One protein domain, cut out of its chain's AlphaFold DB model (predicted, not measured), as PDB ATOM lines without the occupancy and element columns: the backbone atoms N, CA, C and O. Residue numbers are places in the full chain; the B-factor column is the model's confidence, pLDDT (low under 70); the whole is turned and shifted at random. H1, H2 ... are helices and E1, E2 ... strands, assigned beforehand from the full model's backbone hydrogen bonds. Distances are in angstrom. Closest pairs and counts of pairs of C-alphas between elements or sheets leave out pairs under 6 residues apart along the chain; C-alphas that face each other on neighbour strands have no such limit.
ATOM      1  N   VAL A   7     224.951 258.982 323.203       79.06
ATOM      2  CA  VAL A   7     224.293 259.916 322.278       79.06
ATOM      3  C   VAL A   7     225.169 260.101 321.052       79.06
ATOM      4  O   VAL A   7     226.361 260.387 321.175       79.06
ATOM      5  N   PHE A   8     224.565 260.016 319.871       80.50
ATOM      6  CA  PHE A   8     225.230 260.310 318.610       80.50
ATOM      7  C   PHE A   8     224.782 261.652 318.048       80.50
ATOM      8  O   PHE A   8     223.597 261.968 317.995       80.50
ATOM      9  N   MET A   9     225.751 262.431 317.588       86.56
ATOM     10  CA  MET A   9     225.534 263.656 316.841       86.56
ATOM     11  C   MET A   9     226.107 263.483 315.439       86.56
ATOM     12  O   MET A   9     227.326 263.399 315.258       86.56
ATOM     13  N   VAL A  10     225.217 263.465 314.449       87.75
ATOM     14  CA  VAL A  10     225.565 263.436 313.027       87.75
ATOM     15  C   VAL A  10     225.507 264.861 312.492       87.75
ATOM     16  O   VAL A  10     224.474 265.523 312.569       87.75
ATOM     17  N   ARG A  11     226.626 265.360 311.966       93.19
ATOM     18  CA  ARG A  11     226.699 266.674 311.310       93.19
ATOM     19  C   ARG A  11     226.973 266.485 309.832       93.19
ATOM     20  O   ARG A  11     227.996 265.898 309.493       93.19
ATOM     21  N   ILE A  12     226.093 267.009 308.988       92.38
ATOM     22  CA  ILE A  12     226.196 266.928 307.530       92.38
ATOM     23  C   ILE A  12     226.735 268.262 307.012       92.38
ATOM     24  O   ILE A  12     226.167 269.316 307.296       92.38
ATOM     25  N   TYR A  13     227.836 268.216 306.266       95.12
ATOM     26  CA  TYR A  13     228.466 269.385 305.655       95.12
ATOM     27  C   TYR A  13     228.365 269.272 304.128       95.12
ATOM     28  O   TYR A  13     228.989 268.368 303.567       95.12
ATOM     29  N   PRO A  14     227.604 270.141 303.440       94.25
ATOM     30  CA  PRO A  14     227.548 270.127 301.979       94.25
ATOM     31  C   PRO A  14     228.906 270.512 301.373       94.25
ATOM     32  O   PRO A  14     229.628 271.346 301.928       94.25
ATOM     33  N   ASP A  15     229.263 269.909 300.237       95.00
ATOM     34  CA  ASP A  15     230.443 270.314 299.468       95.00
ATOM     35  C   ASP A  15     230.134 271.644 298.754       95.00
ATOM     36  O   ASP A  15     229.186 271.713 297.968       95.00
ATOM     37  N   PRO A  16     230.910 272.719 298.988       94.56
ATOM     38  CA  PRO A  16     230.619 274.028 298.404       94.56
ATOM     39  C   PRO A  16     230.765 274.056 296.876       94.56
ATOM     40  O   PRO A  16     230.265 274.980 296.241       94.56
ATOM     41  N   ASN A  17     231.451 273.073 296.283       96.25
ATOM     42  CA  ASN A  17     231.700 273.008 294.843       96.25
ATOM     43  C   ASN A  17     230.886 271.913 294.138       96.25
ATOM     44  O   ASN A  17     230.918 271.837 292.908       96.25
ATOM     45  N   LYS A  18     230.200 271.038 294.885       93.19
ATOM     46  CA  LYS A  18     229.444 269.901 294.343       93.19
ATOM     47  C   LYS A  18     228.124 269.730 295.089       93.19
ATOM     48  O   LYS A  18     228.092 269.211 296.197       93.19
ATOM     49  N   VAL A  19     227.035 270.152 294.447       88.81
ATOM     50  CA  VAL A  19     225.686 270.190 295.042       88.81
ATOM     51  C   VAL A  19     225.129 268.815 295.422       88.81
ATOM     52  O   VAL A  19     224.263 268.729 296.284       88.81
ATOM     53  N   ASP A  20     225.631 267.748 294.804       90.38
ATOM     54  CA  ASP A  20     225.216 266.361 295.019       90.38
ATOM     55  C   ASP A  20     226.112 265.610 296.015       90.38
ATOM     56  O   ASP A  20     226.052 264.384 296.120       90.38
ATOM     57  N   ARG A  21     226.962 266.334 296.753       92.19
ATOM     58  CA  ARG A  21     227.922 265.751 297.685       92.19
ATOM     59  C   ARG A  21     227.857 266.415 299.050       92.19
ATOM     60  O   ARG A  21     227.782 267.634 299.187       92.19
ATOM     61  N   SER A  22     227.986 265.596 300.086       93.06
ATOM     62  CA  SER A  22     228.184 266.055 301.457       93.06
ATOM     63  C   SER A  22     229.168 265.153 302.201       93.06
ATOM     64  O   SER A  22     229.496 264.055 301.750       93.06
ATOM     65  N   VAL A  23     229.684 265.645 303.325       92.44
ATOM     66  CA  VAL A  23     230.501 264.882 304.269       92.44
ATOM     67  C   VAL A  23     229.783 264.856 305.606       92.44
ATOM     68  O   VAL A  23     229.522 265.904 306.198       92.44
ATOM     69  N   SER A  24     229.522 263.658 306.110       90.56
ATOM     70  CA  SER A  24     228.973 263.465 307.446       90.56
ATOM     71  C   SER A  24     230.091 263.264 308.465       90.56
ATOM     72  O   SER A  24     231.017 262.486 308.250       90.56
ATOM     73  N   ARG A  25     230.018 263.969 309.596       90.56
ATOM     74  CA  ARG A  25     230.873 263.737 310.767       90.56
ATOM     75  C   ARG A  25     230.021 263.243 311.918       90.56
ATOM     76  O   ARG A  25     229.204 263.998 312.448       90.56
ATOM     77  N   ILE A  26     230.269 262.004 312.313       84.62
ATOM     78  CA  ILE A  26     229.559 261.332 313.394       84.62
ATOM     79  C   ILE A  26     230.407 261.449 314.659       84.62
ATOM     80  O   ILE A  26     231.608 261.183 314.656       84.62
ATOM     81  N   THR A  27     229.809 261.930 315.740       85.88
ATOM     82  CA  THR A  27     230.462 262.062 317.045       85.88
ATOM     83  C   THR A  27     229.583 261.411 318.088       85.88
ATOM     84  O   THR A  27     228.386 261.679 318.118       85.88
ATOM     85  N   HIS A  28     230.171 260.576 318.933       78.88
ATOM     86  CA  HIS A  28     229.465 259.921 320.021       78.88
ATOM     87  C   HIS A  28     229.892 260.514 321.363       78.88
ATOM     88  O   HIS A  28     231.043 260.913 321.545       78.88
ATOM     89  N   TYR A  29     228.956 260.554 322.302       80.12
ATOM     90  CA  TYR A  29     229.189 260.933 323.687       80.12
ATOM     91  C   TYR A  29     228.701 259.797 324.568       80.12
ATOM     92  O   TYR A  29     227.519 259.468 324.531       80.12
ATOM     93  N   ALA A  30     229.608 259.207 325.344       74.00
ATOM     94  CA  ALA A  30     229.261 258.243 326.376       74.00
ATOM     95  C   ALA A  30     229.041 258.971 327.710       74.00
ATOM     96  O   ALA A  30     229.787 259.894 328.046       74.00
ATOM     97  N   MET A  31     228.036 258.546 328.473       71.62
ATOM     98  CA  MET A  31     227.693 259.062 329.799       71.62
ATOM     99  C   MET A  31     227.955 257.972 330.854       71.62
ATOM    100  O   MET A  31     227.064 257.172 331.144       71.62
ATOM    101  N   PRO A  32     229.163 257.919 331.450       62.69
ATOM    102  CA  PRO A  32     229.582 256.801 332.303       62.69
ATOM    103  C   PRO A  32     228.719 256.606 333.559       62.69
ATOM    104  O   PRO A  32     228.504 255.481 333.991       62.69
ATOM    105  N   HIS A  33     228.172 257.691 334.111       56.62
ATOM    106  CA  HIS A  33     227.380 257.691 335.347       56.62
ATOM    107  C   HIS A  33     226.000 257.024 335.212       56.62
ATOM    108  O   HIS A  33     225.380 256.702 336.222       56.62
ATOM    109  N   LEU A  34     225.507 256.810 333.985       59.12
ATOM    110  CA  LEU A  34     224.275 256.052 333.749       59.12
ATOM    111  C   LEU A  34     224.504 254.541 333.879       59.12
ATOM    112  O   LEU A  34     223.603 253.846 334.326       59.12
ATOM    113  N   ARG A  35     225.711 254.039 333.573       54.81
ATOM    114  CA  ARG A  35     226.046 252.612 333.726       54.81
ATOM    115  C   ARG A  35     226.084 252.178 335.192       54.81
ATOM    116  O   ARG A  35     225.608 251.104 335.534       54.81
ATOM    117  N   GLU A  36     226.588 253.040 336.075       54.59
ATOM    118  CA  GLU A  36     226.699 252.747 337.513       54.59
ATOM    119  C   GLU A  36     225.337 252.653 338.223       54.59
ATOM    120  O   GLU A  36     225.204 251.912 339.191       54.59
ATOM    121  N   GLN A  37     224.301 253.345 337.735       52.22
ATOM    122  CA  GLN A  37     222.946 253.295 338.313       52.22
ATOM    123  C   GLN A  37     222.150 252.044 337.912       52.22
ATOM    124  O   GLN A  37     221.042 251.827 338.402       52.22
ATOM    125  N   VAL A  38     222.693 251.249 336.995       53.88
ATOM    126  CA  VAL A  38     221.985 250.164 336.314       53.88
ATOM    127  C   VAL A  38     222.501 248.776 336.726       53.88
ATOM    128  O   VAL A  38     221.812 247.781 336.500       53.88
ATOM    129  N   ALA A  39     223.642 248.725 337.421       54.59
ATOM    130  CA  ALA A  39     224.390 247.519 337.783       54.59
ATOM    131  C   ALA A  39     223.713 246.572 338.804       54.59
ATOM    132  O   ALA A  39     224.309 245.567 339.180       54.59
ATOM    133  N   ASP A  40     222.488 246.863 339.256       53.78
ATOM    134  CA  ASP A  40     221.837 246.159 340.375       53.78
ATOM    135  C   ASP A  40     220.717 245.174 339.963       53.78
ATOM    136  O   ASP A  40     219.831 244.858 340.759       53.78
ATOM    137  N   VAL A  41     220.706 244.654 338.724       53.28
ATOM    138  CA  VAL A  41     219.660 243.708 338.271       53.28
ATOM    139  C   VAL A  41     220.234 242.541 337.449       53.28
ATOM    140  O   VAL A  41     221.031 242.754 336.549       53.28
ATOM    141  N   HIS A  42     219.783 241.324 337.785       55.38
ATOM    142  CA  HIS A  42     220.141 239.985 337.280       55.38
ATOM    143  C   HIS A  42     220.478 239.804 335.777       55.38
ATOM    144  O   HIS A  42     219.896 240.465 334.925       55.38
ATOM    145  N   GLU A  43     221.351 238.809 335.518       61.16
ATOM    146  CA  GLU A  43     221.694 238.109 334.254       61.16
ATOM    147  C   GLU A  43     221.460 238.915 332.959       61.16
ATOM    148  O   GLU A  43     220.428 238.801 332.295       61.16
ATOM    149  N   ALA A  44     222.447 239.739 332.602       67.12
ATOM    150  CA  ALA A  44     222.507 240.433 331.322       67.12
ATOM    151  C   ALA A  44     223.420 239.690 330.338       67.12
ATOM    152  O   ALA A  44     224.464 239.159 330.723       67.12
ATOM    153  N   THR A  45     223.041 239.690 329.061       75.12
ATOM    154  CA  THR A  45     223.927 239.252 327.976       75.12
ATOM    155  C   THR A  45     224.752 240.443 327.512       75.12
ATOM    156  O   THR A  45     224.197 241.465 327.102       75.12
ATOM    157  N   GLU A  46     226.074 240.294 327.553       77.94
ATOM    158  CA  GLU A  46     227.004 241.273 326.997       77.94
ATOM    159  C   GLU A  46     226.933 241.252 325.464       77.94
ATOM    160  O   GLU A  46     227.103 240.211 324.815       77.94
ATOM    161  N   VAL A  47     226.654 242.417 324.886       80.56
ATOM    162  CA  VAL A  47     226.564 242.630 323.445       80.56
ATOM    163  C   VAL A  47     227.748 243.477 322.997       80.56
ATOM    164  O   VAL A  47     227.928 244.607 323.460       80.56
ATOM    165  N   THR A  48     228.531 242.923 322.076       82.44
ATOM    166  CA  THR A  48     229.706 243.526 321.432       82.44
ATOM    167  C   THR A  48     229.454 243.683 319.929       82.44
ATOM    168  O   THR A  48     228.437 243.220 319.401       82.44
ATOM    169  N   ALA A  49     230.369 244.334 319.207       81.94
ATOM    170  CA  ALA A  49     230.271 244.455 317.749       81.94
ATOM    171  C   ALA A  49     230.129 243.090 317.043       81.94
ATOM    172  O   ALA A  49     229.417 242.970 316.048       81.94
ATOM    173  N   GLU A  50     230.754 242.036 317.571       84.00
ATOM    174  CA  GLU A  50     230.777 240.710 316.947       84.00
ATOM    175  C   GLU A  50     229.445 239.956 317.046       84.00
ATOM    176  O   GLU A  50     229.162 239.108 316.197       84.00
ATOM    177  N   ASN A  51     228.636 240.224 318.076       85.06
ATOM    178  CA  ASN A  51     227.424 239.452 318.364       85.06
ATOM    179  C   ASN A  51     226.124 240.274 318.277       85.06
ATOM    180  O   ASN A  51     225.048 239.711 318.481       85.06
ATOM    181  N   VAL A  52     226.195 241.563 317.924       83.12
ATOM    182  CA  VAL A  52     225.056 242.501 317.966       83.12
ATOM    183  C   VAL A  52     223.820 242.040 317.180       83.12
ATOM    184  O   VAL A  52     222.697 242.294 317.604       83.12
ATOM    185  N   TYR A  53     223.993 241.283 316.091       84.50
ATOM    186  CA  TYR A  53     222.880 240.732 315.291       84.50
ATOM    187  C   TYR A  53     222.422 239.331 315.704       84.50
ATOM    188  O   TYR A  53     221.464 238.802 315.141       84.50
ATOM    189  N   GLN A  54     223.125 238.700 316.641       85.44
ATOM    190  CA  GLN A  54     222.863 237.338 317.117       85.44
ATOM    191  C   GLN A  54     222.425 237.316 318.585       85.44
ATOM    192  O   GLN A  54     222.045 236.259 319.089       85.44
ATOM    193  N   ALA A  55     222.491 238.462 319.268       81.56
ATOM    194  CA  ALA A  55     222.126 238.600 320.664       81.56
ATOM    195  C   ALA A  55     220.662 238.198 320.903       81.56
ATOM    196  O   ALA A  55     219.756 238.563 320.148       81.56
ATOM    197  N   ASP A  56     220.434 237.445 321.979       80.25
ATOM    198  CA  ASP A  56     219.091 237.074 322.407       80.25
ATOM    199  C   ASP A  56     218.354 238.313 322.930       80.25
ATOM    200  O   ASP A  56     218.650 238.846 323.999       80.25
ATOM    201  N   THR A  57     217.371 238.772 322.157       79.69
ATOM    202  CA  THR A  57     216.566 239.959 322.476       79.69
ATOM    203  C   THR A  57     215.482 239.699 323.527       79.69
ATOM    204  O   THR A  57     214.778 240.635 323.916       79.69
ATOM    205  N   THR A  58     215.319 238.452 323.988       78.94
ATOM    206  CA  THR A  58     214.357 238.087 325.043       78.94
ATOM    207  C   THR A  58     214.893 238.340 326.450       78.94
ATOM    208  O   THR A  58     214.106 238.464 327.391       78.94
ATOM    209  N   VAL A  59     216.214 238.475 326.586       77.25
ATOM    210  CA  VAL A  59     216.898 238.835 327.831       77.25
ATOM    211  C   VAL A  59     217.415 240.268 327.773       77.25
ATOM    212  O   VAL A  59     217.445 240.923 326.728       77.25
ATOM    213  N   ARG A  60     217.805 240.796 328.931       72.44
ATOM    214  CA  ARG A  60     218.389 242.129 329.013       72.44
ATOM    215  C   ARG A  60     219.747 242.138 328.298       72.44
ATOM    216  O   ARG A  60     220.636 241.372 328.654       72.44
ATOM    217  N   MET A  61     219.897 243.029 327.323       75.31
ATOM    218  CA  MET A  61     221.153 243.254 326.605       75.31
ATOM    219  C   MET A  61     221.908 244.439 327.206       75.31
ATOM    220  O   MET A  61     221.330 245.520 327.361       75.31
ATOM    221  N   GLU A  62     223.190 244.245 327.494       75.00
ATOM    222  CA  GLU A  62     224.124 245.314 327.846       75.00
ATOM    223  C   GLU A  62     225.061 245.559 326.671       75.00
ATOM    224  O   GLU A  62     225.864 244.705 326.309       75.00
ATOM    225  N   PHE A  63     224.926 246.728 326.046       74.88
ATOM    226  CA  PHE A  63     225.734 247.101 324.892       74.88
ATOM    227  C   PHE A  63     227.017 247.776 325.364       74.88
ATOM    228  O   PHE A  63     226.996 248.794 326.076       74.88
ATOM    229  N   ASP A  64     228.151 247.260 324.911       73.19
ATOM    230  CA  ASP A  64     229.394 247.996 325.023       73.19
ATOM    231  C   ASP A  64     229.446 249.148 323.987       73.19
ATOM    232  O   ASP A  64     228.531 249.389 323.185       73.19
ATOM    233  N   ALA A  65     230.526 249.930 324.037       71.06
ATOM    234  CA  ALA A  65     230.707 251.021 323.083       71.06
ATOM    235  C   ALA A  65     230.914 250.509 321.644       71.06
ATOM    236  O   ALA A  65     230.566 251.223 320.703       71.06
ATOM    237  N   SER A  66     231.461 249.299 321.472       77.31
ATOM    238  CA  SER A  66     231.740 248.715 320.158       77.31
ATOM    239  C   SER A  66     230.456 248.262 319.461       77.31
ATOM    240  O   SER A  66     230.236 248.647 318.318       77.31
ATOM    241  N   ALA A  67     229.549 247.579 320.163       79.19
ATOM    242  CA  ALA A  67     228.238 247.167 319.671       79.19
ATOM    243  C   ALA A  67     227.380 248.361 319.274       79.19
ATOM    244  O   ALA A  67     226.712 248.355 318.243       79.19
ATOM    245  N   THR A  68     227.410 249.405 320.100       77.06
ATOM    246  CA  THR A  68     226.634 250.617 319.845       77.06
ATOM    247  C   THR A  68     227.169 251.372 318.624       77.06
ATOM    248  O   THR A  68     226.387 251.887 317.824       77.06
ATOM    249  N   ALA A  69     228.495 251.418 318.455       78.38
ATOM    250  CA  ALA A  69     229.117 251.973 317.259       78.38
ATOM    251  C   ALA A  69     228.813 251.124 316.014       78.38
ATOM    252  O   ALA A  69     228.459 251.694 314.989       78.38
ATOM    253  N   GLU A  70     228.891 249.798 316.113       83.94
ATOM    254  CA  GLU A  70     228.612 248.872 315.010       83.94
ATOM    255  C   GLU A  70     227.161 248.957 314.538       83.94
ATOM    256  O   GLU A  70     226.906 249.077 313.341       83.94
ATOM    257  N   LEU A  71     226.199 248.988 315.467       81.25
ATOM    258  CA  LEU A  71     224.789 249.183 315.131       81.25
ATOM    259  C   LEU A  71     224.584 250.484 314.344       81.25
ATOM    260  O   LEU A  71     223.837 250.510 313.373       81.25
ATOM    261  N   LEU A  72     225.265 251.565 314.729       80.69
ATOM    262  CA  LEU A  72     225.168 252.814 313.984       80.69
ATOM    263  C   LEU A  72     225.871 252.730 312.624       80.69
ATOM    264  O   LEU A  72     225.303 253.180 311.635       80.69
ATOM    265  N   ILE A  73     227.098 252.208 312.572       81.00
ATOM    266  CA  ILE A  73     227.903 252.140 311.343       81.00
ATOM    267  C   ILE A  73     227.182 251.290 310.304       81.00
ATOM    268  O   ILE A  73     226.945 251.747 309.192       81.00
ATOM    269  N   SER A  74     226.764 250.089 310.679       82.06
ATOM    270  CA  SER A  74     226.040 249.186 309.790       82.06
ATOM    271  C   SER A  74     224.759 249.796 309.217       82.06
ATOM    272  O   SER A  74     224.536 249.696 308.015       82.06
ATOM    273  N   THR A  75     223.935 250.463 310.028       81.44
ATOM    274  CA  THR A  75     222.670 251.030 309.547       81.44
ATOM    275  C   THR A  75     222.918 252.300 308.735       81.44
ATOM    276  O   THR A  75     222.431 252.439 307.617       81.44
ATOM    277  N   VAL A  76     223.730 253.226 309.246       81.94
ATOM    278  CA  VAL A  76     223.940 254.522 308.587       81.94
ATOM    279  C   VAL A  76     224.811 254.383 307.337       81.94
ATOM    280  O   VAL A  76     224.479 254.924 306.285       81.94
ATOM    281  N   GLU A  77     225.941 253.687 307.427       79.75
ATOM    282  CA  GLU A  77     226.882 253.584 306.312       79.75
ATOM    283  C   GLU A  77     226.438 252.536 305.290       79.75
ATOM    284  O   GLU A  77     226.368 252.841 304.097       79.75
ATOM    285  N   HIS A  78     226.124 251.310 305.722       83.38
ATOM    286  CA  HIS A  78     225.848 250.240 304.760       83.38
ATOM    287  C   HIS A  78     224.447 250.326 304.151       83.38
ATOM    288  O   HIS A  78     224.269 249.902 303.006       83.38
ATOM    289  N   GLU A  79     223.465 250.880 304.866       87.94
ATOM    290  CA  GLU A  79     222.090 250.981 304.369       87.94
ATOM    291  C   GLU A  79     221.774 252.405 303.900       87.94
ATOM    292  O   GLU A  79     221.572 252.622 302.698       87.94
ATOM    293  N   ASP A  80     221.787 253.387 304.805       88.56
ATOM    294  CA  ASP A  80     221.282 254.731 304.499       88.56
ATOM    295  C   ASP A  80     222.140 255.463 303.459       88.56
ATOM    296  O   ASP A  80     221.601 256.057 302.514       88.56
ATOM    297  N   TYR A  81     223.471 255.421 303.577       88.44
ATOM    298  CA  TYR A  81     224.357 256.082 302.609       88.44
ATOM    299  C   TYR A  81     224.326 255.396 301.250       88.44
ATOM    300  O   TYR A  81     224.229 256.085 300.231       88.44
ATOM    301  N   LEU A  82     224.314 254.061 301.222       90.12
ATOM    302  CA  LEU A  82     224.198 253.311 299.973       90.12
ATOM    303  C   LEU A  82     222.891 253.639 299.237       90.12
ATOM    304  O   LEU A  82     222.883 253.809 298.014       90.12
ATOM    305  N   MET A  83     221.775 253.724 299.961       90.94
ATOM    306  CA  MET A  83     220.484 254.071 299.369       90.94
ATOM    307  C   MET A  83     220.425 255.534 298.927       90.94
ATOM    308  O   MET A  83     219.926 255.817 297.834       90.94
ATOM    309  N   SER A  84     220.993 256.450 299.714       89.62
ATOM    310  CA  SER A  84     221.062 257.876 299.379       89.62
ATOM    311  C   SER A  84     221.897 258.134 298.122       89.62
ATOM    312  O   SER A  84     221.474 258.888 297.245       89.62
ATOM    313  N   GLU A  85     223.045 257.465 297.972       91.00
ATOM    314  CA  GLU A  85     223.887 257.588 296.777       91.00
ATOM    315  C   GLU A  85     223.151 257.091 295.524       91.00
ATOM    316  O   GLU A  85     223.132 257.769 294.495       91.00
ATOM    317  N   LYS A  86     222.464 255.946 295.608       91.50
ATOM    318  CA  LYS A  86     221.658 255.422 294.491       91.50
ATOM    319  C   LYS A  86     220.511 256.359 294.110       91.50
ATOM    320  O   LYS A  86     220.239 256.538 292.917       91.50
ATOM    321  N   ALA A  87     219.849 256.963 295.097       90.06
ATOM    322  CA  ALA A  87     218.816 257.965 294.857       90.06
ATOM    323  C   ALA A  87     219.397 259.191 294.131       90.06
ATOM    324  O   ALA A  87     218.833 259.625 293.127       90.06
ATOM    325  N   GLN A  88     220.570 259.672 294.555       91.00
ATOM    326  CA  GLN A  88     221.260 260.793 293.912       91.00
ATOM    327  C   GLN A  88     221.684 260.472 292.471       91.00
ATOM    328  O   GLN A  88     221.468 261.283 291.571       91.00
ATOM    329  N   VAL A  89     222.227 259.276 292.216       91.75
ATOM    330  CA  VAL A  89     222.559 258.812 290.854       91.75
ATOM    331  C   VAL A  89     221.314 258.791 289.967       91.75
ATOM    332  O   VAL A  89     221.364 259.213 288.811       91.75
ATOM    333  N   THR A  90     220.185 258.332 290.506       90.19
ATOM    334  CA  THR A  90     218.910 258.295 289.779       90.19
ATOM    335  C   THR A  90     218.412 259.706 289.465       90.19
ATOM    336  O   THR A  90     218.040 259.972 288.320       90.19
ATOM    337  N   ALA A  91     218.469 260.621 290.437       88.75
ATOM    338  CA  ALA A  91     218.099 262.025 290.259       88.75
ATOM    339  C   ALA A  91     218.978 262.723 289.204       88.75
ATOM    340  O   ALA A  91     218.462 263.382 288.301       88.75
ATOM    341  N   ASN A  92     220.295 262.491 289.236       89.12
ATOM    342  CA  ASN A  92     221.244 263.008 288.243       89.12
ATOM    343  C   ASN A  92     221.037 262.400 286.842       89.12
ATOM    344  O   ASN A  92     221.490 262.960 285.845       89.12
ATOM    345  N   GLY A  93     220.359 261.253 286.747       88.62
ATOM    346  CA  GLY A  93     220.122 260.544 285.493       88.62
ATOM    347  C   GLY A  93     219.137 261.233 284.541       88.62
ATOM    348  O   GLY A  93     219.022 260.787 283.400       88.62
ATOM    349  N   GLY A  94     218.414 262.267 284.990       86.56
ATOM    350  CA  GLY A  94     217.522 263.092 284.161       86.56
ATOM    351  C   GLY A  94     216.296 262.371 283.585       86.56
ATOM    352  O   GLY A  94     215.613 262.920 282.731       86.56
ATOM    353  N   ARG A  95     216.029 261.130 284.015       87.25
ATOM    354  CA  ARG A  95     214.888 260.309 283.559       87.25
ATOM    355  C   ARG A  95     213.675 260.386 284.485       87.25
ATOM    356  O   ARG A  95     212.662 259.759 284.199       87.25
TER     357      ARG A  95
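This is residues 7 to 95 of the 130 residues of the protein "Ring_hydroxyl_A domain-containing protein" of Myxococcales bacterium (UniProt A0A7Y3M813). A long two-stranded hairpin, E1 and E2, and one long helix, H2, run lengthwise as two arms with few contacts, joined at one end by a loose head of loops, H1 and the short pair E3 and E4. H2 residues 74 to 80 stand free. The 89 printed residues, mixed in class, run E1 E2 H1 E3 E4 H2; E1 and E2 are antiparallel, E3 and E4 parallel. The rod spans 58 by 26 by 16 A, only just loose, close to extended, with radius of gyration of the C-alphas 18.2 A.

E1, residues 7 to 15, and E2, residues 18 to 30, form a hairpin at 161 degrees; N 9 and O 27, 2.8 A apart, are within hydrogen-bond range. E2 bends by 50 degrees at residue 21. The closest C-alphas of E2 and H2, residues 65 to 92, are those of Asp 20 and Gln 88, 6.9 A. E1 and H2 are apart. E3, residues 45 to 47, and E4, residues 61 to 63, are parallel at 32 degrees, with N 47 and O 62 at 2.8 A. H1, residues 32 to 36, is apart from H2. O i to N i+4 pairs within range number 22 of 24 in H2 and 0 of 1 in H1, where i+3 gives 1 of 2.

E1 begins at C-alpha 7 (224.293, 259.916, 322.278) and is 25.8 A long, E2 34.1 A. H2, 38.0 A, ends at C-alpha 92 (221.244, 263.008, 288.243).

The C-alphas farthest apart, those of Asp 40 and Arg 95, are 59.0 A apart. The printed part has no cut; the link E3 to E4 is long. Residues 32 to 44 have pLDDT under 70.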